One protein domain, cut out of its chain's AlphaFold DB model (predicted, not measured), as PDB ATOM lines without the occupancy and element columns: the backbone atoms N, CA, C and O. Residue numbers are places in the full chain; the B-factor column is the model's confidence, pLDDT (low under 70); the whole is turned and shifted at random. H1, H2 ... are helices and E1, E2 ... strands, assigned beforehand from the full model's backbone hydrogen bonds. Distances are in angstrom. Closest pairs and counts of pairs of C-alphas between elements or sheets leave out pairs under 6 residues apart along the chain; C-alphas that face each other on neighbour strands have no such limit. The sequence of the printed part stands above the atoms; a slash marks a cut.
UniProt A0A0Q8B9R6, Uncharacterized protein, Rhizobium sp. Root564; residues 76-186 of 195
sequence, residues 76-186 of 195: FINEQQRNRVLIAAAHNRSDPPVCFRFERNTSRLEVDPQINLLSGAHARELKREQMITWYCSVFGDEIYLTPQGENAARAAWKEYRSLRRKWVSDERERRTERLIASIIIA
ATOM      1  N   PHE A  76     175.304  95.030 127.296       92.75
ATOM      2  CA  PHE A  76     175.586  95.762 128.533       92.75
ATOM      3  C   PHE A  76     176.773  95.181 129.311       92.75
ATOM      4  O   PHE A  76     177.565  95.923 129.891       92.75
ATOM      5  N   ILE A  77     176.929  93.854 129.330       91.38
ATOM      6  CA  ILE A  77     178.099  93.215 129.952       91.38
ATOM      7  C   ILE A  77     179.350  93.576 129.154       91.38
ATOM      8  O   ILE A  77     180.374  93.915 129.749       91.38
ATOM      9  N   ASN A  78     179.269  93.534 127.821       91.06
ATOM     10  CA  ASN A  78     180.405  93.829 126.954       91.06
ATOM     11  C   ASN A  78     180.887  95.285 127.100       91.06
ATOM     12  O   ASN A  78     182.086  95.524 127.235       91.06
ATOM     13  N   GLU A  79     179.962  96.245 127.138       92.94
ATOM     14  CA  GLU A  79     180.261  97.663 127.374       92.94
ATOM     15  C   GLU A  79     180.884  97.893 128.758       92.94
ATOM     16  O   GLU A  79     181.919  98.554 128.887       92.94
ATOM     17  N   GLN A  80     180.330  97.258 129.796       94.06
ATOM     18  CA  GLN A  80     180.922  97.315 131.129       94.06
ATOM     19  C   GLN A  80     182.346  96.764 131.157       94.06
ATOM     20  O   GLN A  80     183.181  97.348 131.838       94.06
ATOM     21  N   GLN A  81     182.668  95.684 130.433       92.38
ATOM     22  CA  GLN A  81     184.039  95.154 130.423       92.38
ATOM     23  C   GLN A  81     185.051  96.182 129.927       92.38
ATOM     24  O   GLN A  81     186.098  96.371 130.550       92.38
ATOM     25  N   ARG A  82     184.712  96.892 128.855       93.81
ATOM     26  CA  ARG A  82     185.530  97.978 128.322       93.81
ATOM     27  C   ARG A  82     185.708  99.108 129.339       93.81
ATOM     28  O   ARG A  82     186.833  99.529 129.614       93.81
ATOM     29  N   ASN A  83     184.613  99.541 129.963       94.88
ATOM     30  CA  ASN A  83     184.622 100.575 130.997       94.88
ATOM     31  C   ASN A  83     185.449 100.166 132.226       94.88
ATOM     32  O   ASN A  83     186.207 100.974 132.761       94.88
ATOM     33  N   ARG A  84     185.360  98.903 132.656       92.81
ATOM     34  CA  ARG A  84     186.134  98.356 133.781       92.81
ATOM     35  C   ARG A  84     187.638  98.444 133.528       92.81
ATOM     36  O   ARG A  84     188.361  98.814 134.449       92.81
ATOM     37  N   VAL A  85     188.097  98.171 132.302       91.44
ATOM     38  CA  VAL A  85     189.516  98.315 131.926       91.44
ATOM     39  C   VAL A  85     189.964  99.775 132.010       91.44
ATOM     40  O   VAL A  85     190.984 100.059 132.633       91.44
ATOM     41  N   LEU A  86     189.188 100.711 131.451       92.50
ATOM     42  CA  LEU A  86     189.494 102.147 131.515       92.50
ATOM     43  C   LEU A  86     189.573 102.668 132.957       92.50
ATOM     44  O   LEU A  86     190.487 103.410 133.309       92.50
ATOM     45  N   ILE A  87     188.627 102.262 133.805       92.12
ATOM     46  CA  ILE A  87     188.600 102.647 135.220       92.12
ATOM     47  C   ILE A  87     189.800 102.046 135.966       92.12
ATOM     48  O   ILE A  87     190.428 102.741 136.765       92.12
ATOM     49  N   ALA A  88     190.130 100.777 135.714       89.12
ATOM     50  CA  ALA A  88     191.283 100.129 136.332       89.12
ATOM     51  C   ALA A  88     192.596 100.827 135.946       89.12
ATOM     52  O   ALA A  88     193.400 101.123 136.828       89.12
ATOM     53  N   ALA A  89     192.757 101.178 134.666       88.00
ATOM     54  CA  ALA A  89     193.896 101.950 134.171       88.00
ATOM     55  C   ALA A  89     193.996 103.340 134.828       88.00
ATOM     56  O   ALA A  89     195.081 103.768 135.200       88.00
ATOM     57  N   ALA A  90     192.871 104.035 135.039       88.56
ATOM     58  CA  ALA A  90     192.864 105.366 135.663       88.56
ATOM     59  C   ALA A  90     193.260 105.369 137.136       88.56
ATOM     60  O   ALA A  90     193.791 106.357 137.640       88.56
ATOM     61  N   HIS A  91     192.919 104.304 137.854       81.19
ATOM     62  CA  HIS A  91     193.056 104.274 139.302       81.19
ATOM     63  C   HIS A  91     194.196 103.375 139.787       81.19
ATOM     64  O   HIS A  91     194.415 103.335 140.997       81.19
ATOM     65  N   ASN A  92     194.908 102.706 138.871       65.00
ATOM     66  CA  ASN A  92     196.063 101.843 139.134       65.00
ATOM     67  C   ASN A  92     195.806 100.864 140.302       65.00
ATOM     68  O   ASN A  92     196.580 100.798 141.255       65.00
ATOM     69  N   ARG A  93     194.632 100.203 140.304       62.62
ATOM     70  CA  ARG A  93     194.122  99.466 141.479       62.62
ATOM     71  C   ARG A  93     194.207  97.956 141.352       62.62
ATOM     72  O   ARG A  93     193.839  97.384 140.332       62.62
ATOM     73  N   SER A  94     194.526  97.358 142.496       59.81
ATOM     74  CA  SER A  94     194.420  95.940 142.845       59.81
ATOM     75  C   SER A  94     192.981  95.403 142.819       59.81
ATOM     76  O   SER A  94     192.792  94.210 142.613       59.81
ATOM     77  N   ASP A  95     191.977  96.278 142.972       67.12
ATOM     78  CA  ASP A  95     190.557  95.908 142.998       67.12
ATOM     79  C   ASP A  95     189.814  96.482 141.778       67.12
ATOM     80  O   ASP A  95     189.426  97.662 141.784       67.12
ATOM     81  N   PRO A  96     189.605  95.689 140.711       73.44
ATOM     82  CA  PRO A  96     188.858  96.145 139.549       73.44
ATOM     83  C   PRO A  96     187.388  96.411 139.917       73.44
ATOM     84  O   PRO A  96     186.830  95.738 140.789       73.44
ATOM     85  N   PRO A  97     186.709  97.362 139.246       87.88
ATOM     86  CA  PRO A  97     185.282  97.582 139.461       87.88
ATOM     87  C   PRO A  97     184.497  96.286 139.235       87.88
ATOM     88  O   PRO A  97     184.844  95.492 138.357       87.88
ATOM     89  N   VAL A  98     183.431  96.068 140.003       91.38
ATOM     90  CA  VAL A  98     182.578  94.884 139.822       91.38
ATOM     91  C   VAL A  98     181.810  94.970 138.502       91.38
ATOM     92  O   VAL A  98     181.515  96.065 138.019       91.38
ATOM     93  N   CYS A  99     181.487  93.820 137.912       93.38
ATOM     94  CA  CYS A  99     180.574  93.756 136.778       93.38
ATOM     95  C   CYS A  99     179.141  93.635 137.295       93.38
ATOM     96  O   CYS A  99     178.868  92.789 138.146       93.38
ATOM     97  N   PHE A 100     178.223  94.445 136.775       94.69
ATOM     98  CA  PHE A 100     176.804  94.283 137.054       94.69
ATOM     99  C   PHE A 100     176.104  93.530 135.926       94.69
ATOM    100  O   PHE A 100     176.551  93.517 134.779       94.69
ATOM    101  N   ARG A 101     174.956  92.948 136.236       92.06
ATOM    102  CA  ARG A 101     174.024  92.373 135.266       92.06
ATOM    103  C   ARG A 101     172.604  92.711 135.690       92.06
ATOM    104  O   ARG A 101     172.343  92.952 136.869       92.06
ATOM    105  N   PHE A 102     171.702  92.771 134.721       90.06
ATOM    106  CA  PHE A 102     170.286  92.921 135.015       90.06
ATOM    107  C   PHE A 102     169.666  91.552 135.253       90.06
ATOM    108  O   PHE A 102     169.835  90.625 134.459       90.06
ATOM    109  N   GLU A 103     168.928  91.443 136.346       88.88
ATOM    110  CA  GLU A 103     168.116  90.275 136.634       88.88
ATOM    111  C   GLU A 103     167.001  90.160 135.586       88.88
ATOM    112  O   GLU A 103     166.320  91.138 135.237       88.88
ATOM    113  N   ARG A 104     166.814  88.943 135.065       76.62
ATOM    114  CA  ARG A 104     165.763  88.663 134.087       76.62
ATOM    115  C   ARG A 104     164.410  88.914 134.765       76.62
ATOM    116  O   ARG A 104     164.112  88.299 135.781       76.62
ATOM    117  N   ASN A 105     163.604  89.804 134.181       83.31
ATOM    118  CA  ASN A 105     162.226  90.175 134.560       83.31
ATOM    119  C   ASN A 105     162.037  91.295 135.597       83.31
ATOM    120  O   ASN A 105     160.956  91.874 135.627       83.31
ATOM    121  N   THR A 106     163.033  91.657 136.408       84.12
ATOM    122  CA  THR A 106     162.847  92.683 137.463       84.12
ATOM    123  C   THR A 106     163.504  94.025 137.133       84.12
ATOM    124  O   THR A 106     163.253  95.015 137.813       84.12
ATOM    125  N   SER A 107     164.351  94.091 136.093       86.75
ATOM    126  CA  SER A 107     165.186  95.267 135.758       86.75
ATOM    127  C   SER A 107     166.098  95.754 136.899       86.75
ATOM    128  O   SER A 107     166.651  96.865 136.833       86.75
ATOM    129  N   ARG A 108     166.274  94.918 137.929       91.75
ATOM    130  CA  ARG A 108     167.168  95.149 139.062       91.75
ATOM    131  C   ARG A 108     168.588  94.763 138.697       91.75
ATOM    132  O   ARG A 108     168.810  93.810 137.952       91.75
ATOM    133  N   LEU A 109     169.548  95.500 139.234       94.25
ATOM    134  CA  LEU A 109     170.960  95.184 139.115       94.25
ATOM    135  C   LEU A 109     171.372  94.154 140.167       94.25
ATOM    136  O   LEU A 109     170.987  94.195 141.337       94.25
ATOM    137  N   GLU A 110     172.234  93.245 139.751       92.75
ATOM    138  CA  GLU A 110     172.995  92.358 140.619       92.75
ATOM    139  C   GLU A 110     174.471  92.405 140.215       92.75
ATOM    140  O   GLU A 110     174.810  92.786 139.093       92.75
ATOM    141  N   VAL A 111     175.356  92.065 141.150       92.56
ATOM    142  CA  VAL A 111     176.780  91.886 140.850       92.56
ATOM    143  C   VAL A 111     176.953  90.499 140.255       92.56
ATOM    144  O   VAL A 111     176.477  89.529 140.840       92.56
ATOM    145  N   ASP A 112     177.635  90.400 139.116       89.88
ATOM    146  CA  ASP A 112     177.998  89.107 138.553       89.88
ATOM    147  C   ASP A 112     179.203  88.530 139.329       89.88
ATOM    148  O   ASP A 112     180.286  89.125 139.302       89.88
ATOM    149  N   PRO A 113     179.042  87.397 140.042       82.81
ATOM    150  CA  PRO A 113     180.098  86.843 140.882       82.81
ATOM    151  C   PRO A 113     181.189  86.109 140.092       82.81
ATOM    152  O   PRO A 113     182.259  85.854 140.642       82.81
ATOM    153  N   GLN A 114     180.940  85.736 138.834       81.38
ATOM    154  CA  GLN A 114     181.891  84.959 138.037       81.38
ATOM    155  C   GLN A 114     182.812  85.863 137.207       81.38
ATOM    156  O   GLN A 114     183.939  85.475 136.895       81.38
ATOM    157  N   ILE A 115     182.384  87.094 136.906       82.81
ATOM    158  CA  ILE A 115     183.206  88.083 136.200       82.81
ATOM    159  C   ILE A 115     184.023  88.916 137.200       82.81
ATOM    160  O   ILE A 115     183.735  90.083 137.480       82.81
ATOM    161  N   ASN A 116     185.090  88.314 137.720       80.12
ATOM    162  CA  ASN A 116     186.025  88.960 138.647       80.12
ATOM    163  C   ASN A 116     187.300  89.499 137.970       80.12
ATOM    164  O   ASN A 116     187.926  90.413 138.500       80.12
ATOM    165  N   LEU A 117     187.655  89.006 136.781       83.25
ATOM    166  CA  LEU A 117     188.817  89.472 136.017       83.25
ATOM    167  C   LEU A 117     188.472  90.638 135.079       83.25
ATOM    168  O   LEU A 117     187.314  90.840 134.695       83.25
ATOM    169  N   LEU A 118     189.497  91.406 134.700       87.25
ATOM    170  CA  LEU A 118     189.427  92.387 133.615       87.25
ATOM    171  C   LEU A 118     189.541  91.681 132.259       87.25
ATOM    172  O   LEU A 118     190.264  90.697 132.121       87.25
ATOM    173  N   SER A 119     188.840  92.196 131.249       89.25
ATOM    174  CA  SER A 119     188.907  91.647 129.892       89.25
ATOM    175  C   SER A 119     190.228  92.015 129.214       89.25
ATOM    176  O   SER A 119     190.508  93.187 128.945       89.25
ATOM    177  N   GLY A 120     191.025  90.996 128.888       87.12
ATOM    178  CA  GLY A 120     192.265  91.171 128.140       87.12
ATOM    179  C   GLY A 120     192.005  91.563 126.685       87.12
ATOM    180  O   GLY A 120     192.786  92.318 126.101       87.12
ATOM    181  N   ALA A 121     190.901  91.096 126.091       88.19
ATOM    182  CA  ALA A 121     190.518  91.499 124.740       88.19
ATOM    183  C   ALA A 121     190.192  92.996 124.660       88.19
ATOM    184  O   ALA A 121     190.727  93.674 123.781       88.19
ATOM    185  N   HIS A 122     189.409  93.522 125.606       91.50
ATOM    186  CA  HIS A 122     189.096  94.955 125.678       91.50
ATOM    187  C   HIS A 122     190.338  95.809 125.928       91.50
ATOM    188  O   HIS A 122     190.501  96.843 125.291       91.50
ATOM    189  N   ALA A 123     191.269  95.360 126.775       90.19
ATOM    190  CA  ALA A 123     192.546  96.054 126.951       90.19
ATOM    191  C   ALA A 123     193.349  96.142 125.639       90.19
ATOM    192  O   ALA A 123     193.852  97.207 125.278       90.19
ATOM    193  N   ARG A 124     193.435  95.045 124.871       89.44
ATOM    194  CA  ARG A 124     194.111  95.050 123.561       89.44
ATOM    195  C   ARG A 124     193.429  95.977 122.556       89.44
ATOM    196  O   ARG A 124     194.125  96.628 121.779       89.44
ATOM    197  N   GLU A 125     192.102  96.034 122.557       92.62
ATOM    198  CA  GLU A 125     191.341  96.940 121.695       92.62
ATOM    199  C   GLU A 125     191.584  98.406 122.069       92.62
ATOM    200  O   GLU A 125     192.021  99.183 121.223       92.62
ATOM    201  N   LEU A 126     191.442  98.759 123.348       93.25
ATOM    202  CA  LEU A 126     191.731 100.102 123.859       93.25
ATOM    203  C   LEU A 126     193.165 100.551 123.550       93.25
ATOM    204  O   LEU A 126     193.402 101.727 123.277       93.25
ATOM    205  N   LYS A 127     194.128  99.621 123.553       91.44
ATOM    206  CA  LYS A 127     195.507  99.901 123.134       91.44
ATOM    207  C   LYS A 127     195.596 100.235 121.642       91.44
ATOM    208  O   LYS A 127     196.286 101.180 121.273       91.44
ATOM    209  N   ARG A 128     194.907  99.481 120.775       92.25
ATOM    210  CA  ARG A 128     194.859  99.760 119.323       92.25
ATOM    211  C   ARG A 128     194.213 101.109 119.024       92.25
ATOM    212  O   ARG A 128     194.655 101.799 118.117       92.25
ATOM    213  N   GLU A 129     193.216 101.484 119.814       94.00
ATOM    214  CA  GLU A 129     192.555 102.788 119.745       94.00
ATOM    215  C   GLU A 129     193.354 103.930 120.384       94.00
ATOM    216  O   GLU A 129     192.869 105.055 120.427       94.00
ATOM    217  N   GLN A 130     194.560 103.664 120.897       92.44
ATOM    218  CA  GLN A 130     195.402 104.660 121.567       92.44
ATOM    219  C   GLN A 130     194.726 105.306 122.790       92.44
ATOM    220  O   GLN A 130     195.040 106.434 123.162       92.44
ATOM    221  N   MET A 131     193.811 104.593 123.451       92.81
ATOM    222  CA  MET A 131     193.193 105.017 124.714       92.81
ATOM    223  C   MET A 131     194.086 104.672 125.907       92.81
ATOM    224  O   MET A 131     194.181 105.432 126.868       92.81
ATOM    225  N   ILE A 132     194.752 103.519 125.835       90.44
ATOM    226  CA  ILE A 132     195.714 103.068 126.840       90.44
ATOM    227  C   ILE A 132     197.056 102.741 126.195       90.44
ATOM    228  O   ILE A 132     197.128 102.313 125.041       90.44
ATOM    229  N   THR A 133     198.114 102.855 126.983       86.12
ATOM    230  CA  THR A 133     199.465 102.416 126.647       86.12
ATOM    231  C   THR A 133     199.901 101.405 127.695       86.12
ATOM    232  O   THR A 133     199.649 101.592 128.881       86.12
ATOM    233  N   TRP A 134     200.540 100.321 127.271       78.38
ATOM    234  CA  TRP A 134     201.015  99.276 128.177       78.38
ATOM    235  C   TRP A 134     202.535  99.246 128.134       78.38
ATOM    236  O   TRP A 134     203.108  99.062 127.055       78.38
ATOM    237  N   TYR A 135     203.153  99.431 129.296       68.00
ATOM    238  CA  TYR A 135     204.571  99.213 129.514       68.00
ATOM    239  C   TYR A 135     204.766  97.918 130.313       68.00
ATOM    240  O   TYR A 135     204.373  97.835 131.473       68.00
ATOM    241  N   CYS A 136     205.335  96.894 129.675       62.25
ATOM    242  CA  CYS A 136     205.778  95.682 130.363       62.25
ATOM    243  C   CYS A 136     207.206  95.923 130.852       62.25
ATOM    244  O   CYS A 136     208.118  96.049 130.029       62.25
ATOM    245  N   SER A 137     207.412  95.993 132.165       54.91
ATOM    246  CA  SER A 137     208.746  96.106 132.760       54.91
ATOM    247  C   SER A 137     209.095  94.862 133.578       54.91
ATOM    248  O   SER A 137     208.222  94.075 133.942       54.91
ATOM    249  N   VAL A 138     210.374  94.707 133.934       53.97
ATOM    250  CA  VAL A 138     210.836  93.630 134.836       53.97
ATOM    251  C   VAL A 138     210.202  93.741 136.238       53.97
ATOM    252  O   VAL A 138     210.159  92.761 136.973       53.97
ATOM    253  N   PHE A 139     209.688  94.921 136.600       55.47
ATOM    254  CA  PHE A 139     209.065  95.207 137.897       55.47
ATOM    255  C   PHE A 139     207.535  95.098 137.879       55.47
ATOM    256  O   PHE A 139     206.902  95.280 138.917       55.47
ATOM    257  N   GLY A 140     206.944  94.785 136.723       59.34
ATOM    258  CA  GLY A 140     205.505  94.647 136.554       59.34
ATOM    259  C   GLY A 140     204.968  95.351 135.313       59.34
ATOM    260  O   GLY A 140     205.669  96.105 134.628       59.34
ATOM    261  N   ASP A 141     203.697  95.068 135.049       67.56
ATOM    262  CA  ASP A 141     202.914  95.658 133.977       67.56
ATOM    263  C   ASP A 141     202.258  96.954 134.450       67.56
ATOM    264  O   ASP A 141     201.458  96.949 135.385       67.56
ATOM    265  N   GLU A 142     202.562  98.057 133.772       72.38
ATOM    266  CA  GLU A 142     201.925  99.346 134.018       72.38
ATOM    267  C   GLU A 142     201.049  99.741 132.830       72.38
ATOM    268  O   GLU A 142     201.466  99.708 131.663       72.38
ATOM    269  N   ILE A 143     199.809 100.124 133.136       79.06
ATOM    270  CA  ILE A 143     198.843 100.609 132.153       79.06
ATOM    271  C   ILE A 143     198.684 102.111 132.353       79.06
ATOM    272  O   ILE A 143     198.226 102.567 133.397       79.06
ATOM    273  N   TYR A 144     199.024 102.870 131.321       83.44
ATOM    274  CA  TYR A 144     198.897 104.319 131.283       83.44
ATOM    275  C   TYR A 144     197.712 104.721 130.416       83.44
ATOM    276  O   TYR A 144     197.442 104.098 129.389       83.44
ATOM    277  N   LEU A 145     197.023 105.790 130.798       89.75
ATOM    278  CA  LEU A 145     196.010 106.410 129.951       89.75
ATOM    279  C   LEU A 145     196.646 107.478 129.070       89.75
ATOM    280  O   LEU A 145     197.510 108.234 129.507       89.75
ATOM    281  N   THR A 146     196.180 107.565 127.830       92.25
ATOM    282  CA  THR A 146     196.408 108.753 127.004       92.25
ATOM    283  C   THR A 146     195.423 109.860 127.405       92.25
ATOM    284  O   THR A 146     194.433 109.576 128.085       92.25
ATOM    285  N   PRO A 147     195.597 111.120 126.954       92.88
ATOM    286  CA  PRO A 147     194.623 112.182 127.232       92.88
ATOM    287  C   PRO A 147     193.190 111.840 126.787       92.88
ATOM    288  O   PRO A 147     192.215 112.213 127.442       92.88
ATOM    289  N   GLN A 148     193.044 111.094 125.688       93.44
ATOM    290  CA  GLN A 148     191.746 110.598 125.229       93.44
ATOM    291  C   GLN A 148     191.207 109.506 126.164       93.44
ATOM    292  O   GLN A 148     190.039 109.555 126.562       93.44
ATOM    293  N   GLY A 149     192.075 108.575 126.572       93.81
ATOM    294  CA  GLY A 149     191.761 107.544 127.556       93.81
ATOM    295  C   GLY A 149     191.313 108.111 128.898       93.81
ATOM    296  O   GLY A 149     190.353 107.611 129.474       93.81
ATOM    297  N   GLU A 150     191.931 109.192 129.379       94.38
ATOM    298  CA  GLU A 150     191.513 109.857 130.616       94.38
ATOM    299  C   GLU A 150     190.075 110.368 130.547       94.38
ATOM    300  O   GLU A 150     189.302 110.185 131.489       94.38
ATOM    301  N   ASN A 151     189.692 111.001 129.438       95.19
ATOM    302  CA  ASN A 151     188.330 111.495 129.261       95.19
ATOM    303  C   ASN A 151     187.323 110.340 129.228       95.19
ATOM    304  O   ASN A 151     186.288 110.405 129.899       95.19
ATOM    305  N   ALA A 152     187.656 109.262 128.513       95.81
ATOM    306  CA  ALA A 152     186.844 108.051 128.465       95.81
ATOM    307  C   ALA A 152     186.727 107.393 129.852       95.81
ATOM    308  O   ALA A 152     185.626 107.060 130.288       95.81
ATOM    309  N   ALA A 153     187.825 107.295 130.602       94.38
ATOM    310  CA  ALA A 153     187.833 106.740 131.950       94.38
ATOM    311  C   ALA A 153     187.011 107.583 132.937       94.38
ATOM    312  O   ALA A 153     186.282 107.034 133.764       94.38
ATOM    313  N   ARG A 154     187.044 108.919 132.828       94.88
ATOM    314  CA  ARG A 154     186.177 109.805 133.627       94.88
ATOM    315  C   ARG A 154     184.696 109.579 133.318       94.88
ATOM    316  O   ARG A 154     183.881 109.614 134.243       94.88
ATOM    317  N   ALA A 155     184.335 109.370 132.050       95.62
ATOM    318  CA  ALA A 155     182.964 109.052 131.649       95.62
ATOM    319  C   ALA A 155     182.531 107.680 132.192       95.62
ATOM    320  O   ALA A 155     181.532 107.603 132.911       95.62
ATOM    321  N   ALA A 156     183.352 106.650 131.978       95.44
ATOM    322  CA  ALA A 156     183.151 105.304 132.510       95.44
ATOM    323  C   ALA A 156     182.984 105.312 134.041       95.44
ATOM    324  O   ALA A 156     182.097 104.661 134.589       95.44
ATOM    325  N   TRP A 157     183.776 106.115 134.759       94.88
ATOM    326  CA  TRP A 157     183.662 106.240 136.213       94.88
ATOM    327  C   TRP A 157     182.356 106.905 136.667       94.88
ATOM    328  O   TRP A 157     181.789 106.538 137.702       94.88
ATOM    329  N   LYS A 158     181.851 107.900 135.927       95.44
ATOM    330  CA  LYS A 158     180.537 108.504 136.211       95.44
ATOM    331  C   LYS A 158     179.424 107.473 136.044       95.44
ATOM    332  O   LYS A 158     178.575 107.367 136.928       95.44
ATOM    333  N   GLU A 159     179.468 106.708 134.961       95.50
ATOM    334  CA  GLU A 159     178.502 105.650 134.677       95.50
ATOM    335  C   GLU A 159     178.545 104.549 135.742       95.50
ATOM    336  O   GLU A 159     177.526 104.258 136.367       95.50
ATOM    337  N   TYR A 160     179.734 104.032 136.063       95.06
ATOM    338  CA  TYR A 160     179.916 103.028 137.112       95.06
ATOM    339  C   TYR A 160     179.363 103.494 138.464       95.06
ATOM    340  O   TYR A 160     178.682 102.739 139.159       95.06
ATOM    341  N   ARG A 161     179.588 104.759 138.849       95.12
ATOM    342  CA  ARG A 161     178.997 105.312 140.081       95.12
ATOM    343  C   ARG A 161     177.473 105.379 140.019       95.12
ATOM    344  O   ARG A 161     176.837 105.181 141.054       95.12
ATOM    345  N   SER A 162     176.895 105.656 138.852       96.12
ATOM    346  CA  SER A 162     175.443 105.624 138.645       96.12
ATOM    347  C   SER A 162     174.893 104.207 138.835       96.12
ATOM    348  O   SER A 162     174.009 103.999 139.669       96.12
ATOM    349  N   LEU A 163     175.499 103.217 138.170       95.81
ATOM    350  CA  LEU A 163     175.145 101.801 138.307       95.81
ATOM    351  C   LEU A 163     175.277 101.326 139.754       95.81
ATOM    352  O   LEU A 163     174.359 100.717 140.292       95.81
ATOM    353  N   ARG A 164     176.371 101.690 140.433       95.19
ATOM    354  CA  ARG A 164     176.587 101.349 141.842       95.19
ATOM    355  C   ARG A 164     175.516 101.946 142.754       95.19
ATOM    356  O   ARG A 164     175.080 101.272 143.681       95.19
ATOM    357  N   ARG A 165     175.081 103.191 142.524       96.69
ATOM    358  CA  ARG A 165     173.975 103.798 143.292       96.69
ATOM    359  C   ARG A 165     172.663 103.059 143.059       96.69
ATOM    360  O   ARG A 165     171.969 102.786 144.034       96.69
ATOM    361  N   LYS A 166     172.357 102.711 141.805       95.69
ATOM    362  CA  LYS A 166     171.170 101.915 141.476       95.69
ATOM    363  C   LYS A 166     171.225 100.545 142.154       95.69
ATOM    364  O   LYS A 166     170.299 100.209 142.872       95.69
ATOM    365  N   TRP A 167     172.341  99.824 142.044       96.44
ATOM    366  CA  TRP A 167     172.532  98.540 142.724       96.44
ATOM    367  C   TRP A 167     172.344  98.642 144.246       96.44
ATOM    368  O   TRP A 167     171.666  97.806 144.832       96.44
ATOM    369  N   VAL A 168     172.877  99.684 144.899       95.81
ATOM    370  CA  VAL A 168     172.643  99.909 146.340       95.81
ATOM    371  C   VAL A 168     171.156 100.121 146.643       95.81
ATOM    372  O   VAL A 168     170.687  99.660 147.682       95.81
ATOM    373  N   SER A 169     170.422 100.818 145.774       96.00
ATOM    374  CA  SER A 169     168.970 100.994 145.910       96.00
ATOM    375  C   SER A 169     168.234  99.662 145.762       96.00
ATOM    376  O   SER A 169     167.501  99.274 146.669       96.00
ATOM    377  N   ASP A 170     168.510  98.921 144.688       94.88
ATOM    378  CA  ASP A 170     167.896  97.620 144.400       94.88
ATOM    379  C   ASP A 170     168.172  96.613 145.536       94.88
ATOM    380  O   ASP A 170     167.292  95.866 145.961       94.88
ATOM    381  N   GLU A 171     169.384  96.623 146.098       93.81
ATOM    382  CA  GLU A 171     169.761  95.766 147.225       93.81
ATOM    383  C   GLU A 171     169.047  96.163 148.531       93.81
ATOM    384  O   GLU A 171     168.685  95.300 149.333       93.81
ATOM    385  N   ARG A 172     168.797  97.460 148.757       92.81
ATOM    386  CA  ARG A 172     167.988  97.934 149.897       92.81
ATOM    387  C   ARG A 172     166.529  97.507 149.774       92.81
ATOM    388  O   ARG A 172     165.941  97.085 150.774       92.81
ATOM    389  N   GLU A 173     165.960  97.583 148.576       92.19
ATOM    390  CA  GLU A 173     164.609  97.086 148.304       92.19
ATOM    391  C   GLU A 173     164.520  95.583 148.566       92.19
ATOM    392  O   GLU A 173     163.687  95.156 149.361       92.19
ATOM    393  N   ARG A 174     165.452  94.786 148.017       90.12
ATOM    394  CA  ARG A 174     165.508  93.332 148.253       90.12
ATOM    395  C   ARG A 174     165.594  92.982 149.736       90.12
ATOM    396  O   ARG A 174     164.941  92.048 150.194       90.12
ATOM    397  N   ARG A 175     166.400  93.712 150.516       91.69
ATOM    398  CA  ARG A 175     166.491  93.500 151.972       91.69
ATOM    399  C   ARG A 175     165.167  93.790 152.673       91.69
ATOM    400  O   ARG A 175     164.768  93.015 153.537       91.69
ATOM    401  N   THR A 176     164.488  94.864 152.280       91.44
ATOM    402  CA  THR A 176     163.161  95.215 152.805       91.44
ATOM    403  C   THR A 176     162.126  94.145 152.455       91.44
ATOM    404  O   THR A 176     161.392  93.701 153.331       91.44
ATOM    405  N   GLU A 177     162.107  93.657 151.214       89.19
ATOM    406  CA  GLU A 177     161.213  92.576 150.776       89.19
ATOM    407  C   GLU A 177     161.456  91.276 151.544       89.19
ATOM    408  O   GLU A 177     160.505  90.657 152.017       89.19
ATOM    409  N   ARG A 178     162.723  90.882 151.736       90.56
ATOM    410  CA  ARG A 178     163.086  89.712 152.555       90.56
ATOM    411  C   ARG A 178     162.618  89.870 154.001       90.56
ATOM    412  O   ARG A 178     162.118  88.909 154.581       90.56
ATOM    413  N   LEU A 179     162.745  91.071 154.568       90.12
ATOM    414  CA  LEU A 179     162.257  91.366 155.912       90.12
ATOM    415  C   LEU A 179     160.728  91.233 155.984       90.12
ATOM    416  O   LEU A 179     160.224  90.524 156.851       90.12
ATOM    417  N   ILE A 180     159.992  91.836 155.046       86.44
ATOM    418  CA  ILE A 180     158.527  91.727 154.971       86.44
ATOM    419  C   ILE A 180     158.100  90.262 154.822       86.44
ATOM    420  O   ILE A 180     157.241  89.798 155.568       86.44
ATOM    421  N   ALA A 181     158.729  89.511 153.915       82.69
ATOM    422  CA  ALA A 181     158.448  88.092 153.720       82.69
ATOM    423  C   ALA A 181     158.700  87.282 155.001       82.69
ATOM    424  O   ALA A 181     157.868  86.458 155.373       82.69
ATOM    425  N   SER A 182     159.792  87.559 155.723       80.19
ATOM    426  CA  SER A 182     160.077  86.898 157.002       80.19
ATOM    427  C   SER A 182     159.022  87.202 158.072       80.19
ATOM    428  O   SER A 182     158.642  86.303 158.813       80.19
ATOM    429  N   ILE A 183     158.480  88.426 158.105       77.94
ATOM    430  CA  ILE A 183     157.394  88.818 159.017       77.94
ATOM    431  C   ILE A 183     156.087  88.106 158.646       77.94
ATOM    432  O   ILE A 183     155.363  87.660 159.531       77.94
ATOM    433  N   ILE A 184     155.777  87.984 157.351       70.12
ATOM    434  CA  ILE A 184     154.581  87.276 156.869       70.12
ATOM    435  C   ILE A 184     154.662  85.784 157.209       70.12
ATOM    436  O   ILE A 184     153.685  85.230 157.699       70.12
ATOM    437  N   ILE A 185     155.820  85.149 157.002       69.12
ATOM    438  CA  ILE A 185     156.047  83.734 157.345       69.12
ATOM    439  C   ILE A 185     156.015  83.522 158.866       69.12
ATOM    440  O   ILE A 185     155.517  82.503 159.334       69.12
ATOM    441  N   ALA A 186     156.519  84.484 159.645       61.34
ATOM    442  CA  ALA A 186     156.524  84.422 161.104       61.34
ATOM    443  C   ALA A 186     155.160  84.723 161.748       61.34
ATOM    444  O   ALA A 186     155.015  84.490 162.947       61.34
TER     445      ALA A 186
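This is residues 76 to 186 of the 195 residues of an uncharacterized protein of Rhizobium sp. Root564 (UniProt A0A0Q8B9R6). One long helix, H3, makes the long axis, and the rest of the printed part is gathered along it short of its free end, residues 175 to 186: H1 packs steeply on residues 149 to 157 of H3, H2 packs on H1, and the small hairpin of E1 and E2 packs on H3 farther along, by its residues 160 to 171. A second hairpin, E3 and E4, stands by the beginning of H3 with its tip, residues 136 to 141, sticking out, while at the other end residues 175 to 186 of H3 stick out as a bare arm. The printed part has 111 residues, with three named helices and four named strands in the order H1, E1, E2, H2, E3, E4, H3; the class is mixed, and the strands form two antiparallel sheets of two strands each, E1 - E2 and E3 - E4. The whole is loose, with a radius of gyration of the C-alphas of 17.5 A, and spans 61 by 26 by 20 A.

E3, residues 132 to 137, is 15.9 A long, and E4, residues 140 to 145, is 16.5 A. H3, residues 147 to 186, runs 58.0 A from C-alpha 147 at (194.623, 112.182, 127.232) to C-alpha 186 at (156.524, 84.422, 161.104). H1, residues 76 to 91, begins with C-alpha 76 at (175.586, 95.762, 128.533) and is 22.2 A long. H2, residues 120 to 128, is 12.6 A long. E1, residues 100 to 102, and E2, residues 109 to 111, measure 7.0 A and 6.9 A.

E3 and E4 form an antiparallel hairpin, with N 133 and O 144 2.8 A apart, within hydrogen-bond range. The closest C-alphas of H1 and E4 are those of Ala 89 and Ile 143, 5.5 A apart; those of H2 and E3 are Leu 126 and Ile 132, 5.8 A. H1 touches H3 with residues 83 to 90 alone, closest at the C-alphas of Leu 86 and Ala 153, 4.9 A, at a steep tilt of 62 degrees, opposite ways. H1 touches H2 with residues 81 to 85 alone, closest at the C-alphas of Arg 82 and His 122, 5.4 A; their tilt of 68 degrees is steep, only just short of about perpendicular, and they run the same way. H2 and H3 are only just apart, closest 8.3 A. E1 and E2 form the other antiparallel hairpin, with N 101 and O 110 2.9 A apart. The closest C-alphas of E2 and H3 are those of Leu 109 and Trp 167, 5.2 A. In H1, H2 and H3 every O i to N i+4 pair is within hydrogen-bond range.

The two C-alphas farthest apart are those of Val 138 and Ala 186, 61.0 A. Without the stretches that stand free, the body spans 43 by 22 by 22 A. The printed part has no cut, and no link is long. Mean pLDDT of the printed part is 86.7, and residues 92 to 95, 135 to 141 and 185 to 186 are under 70.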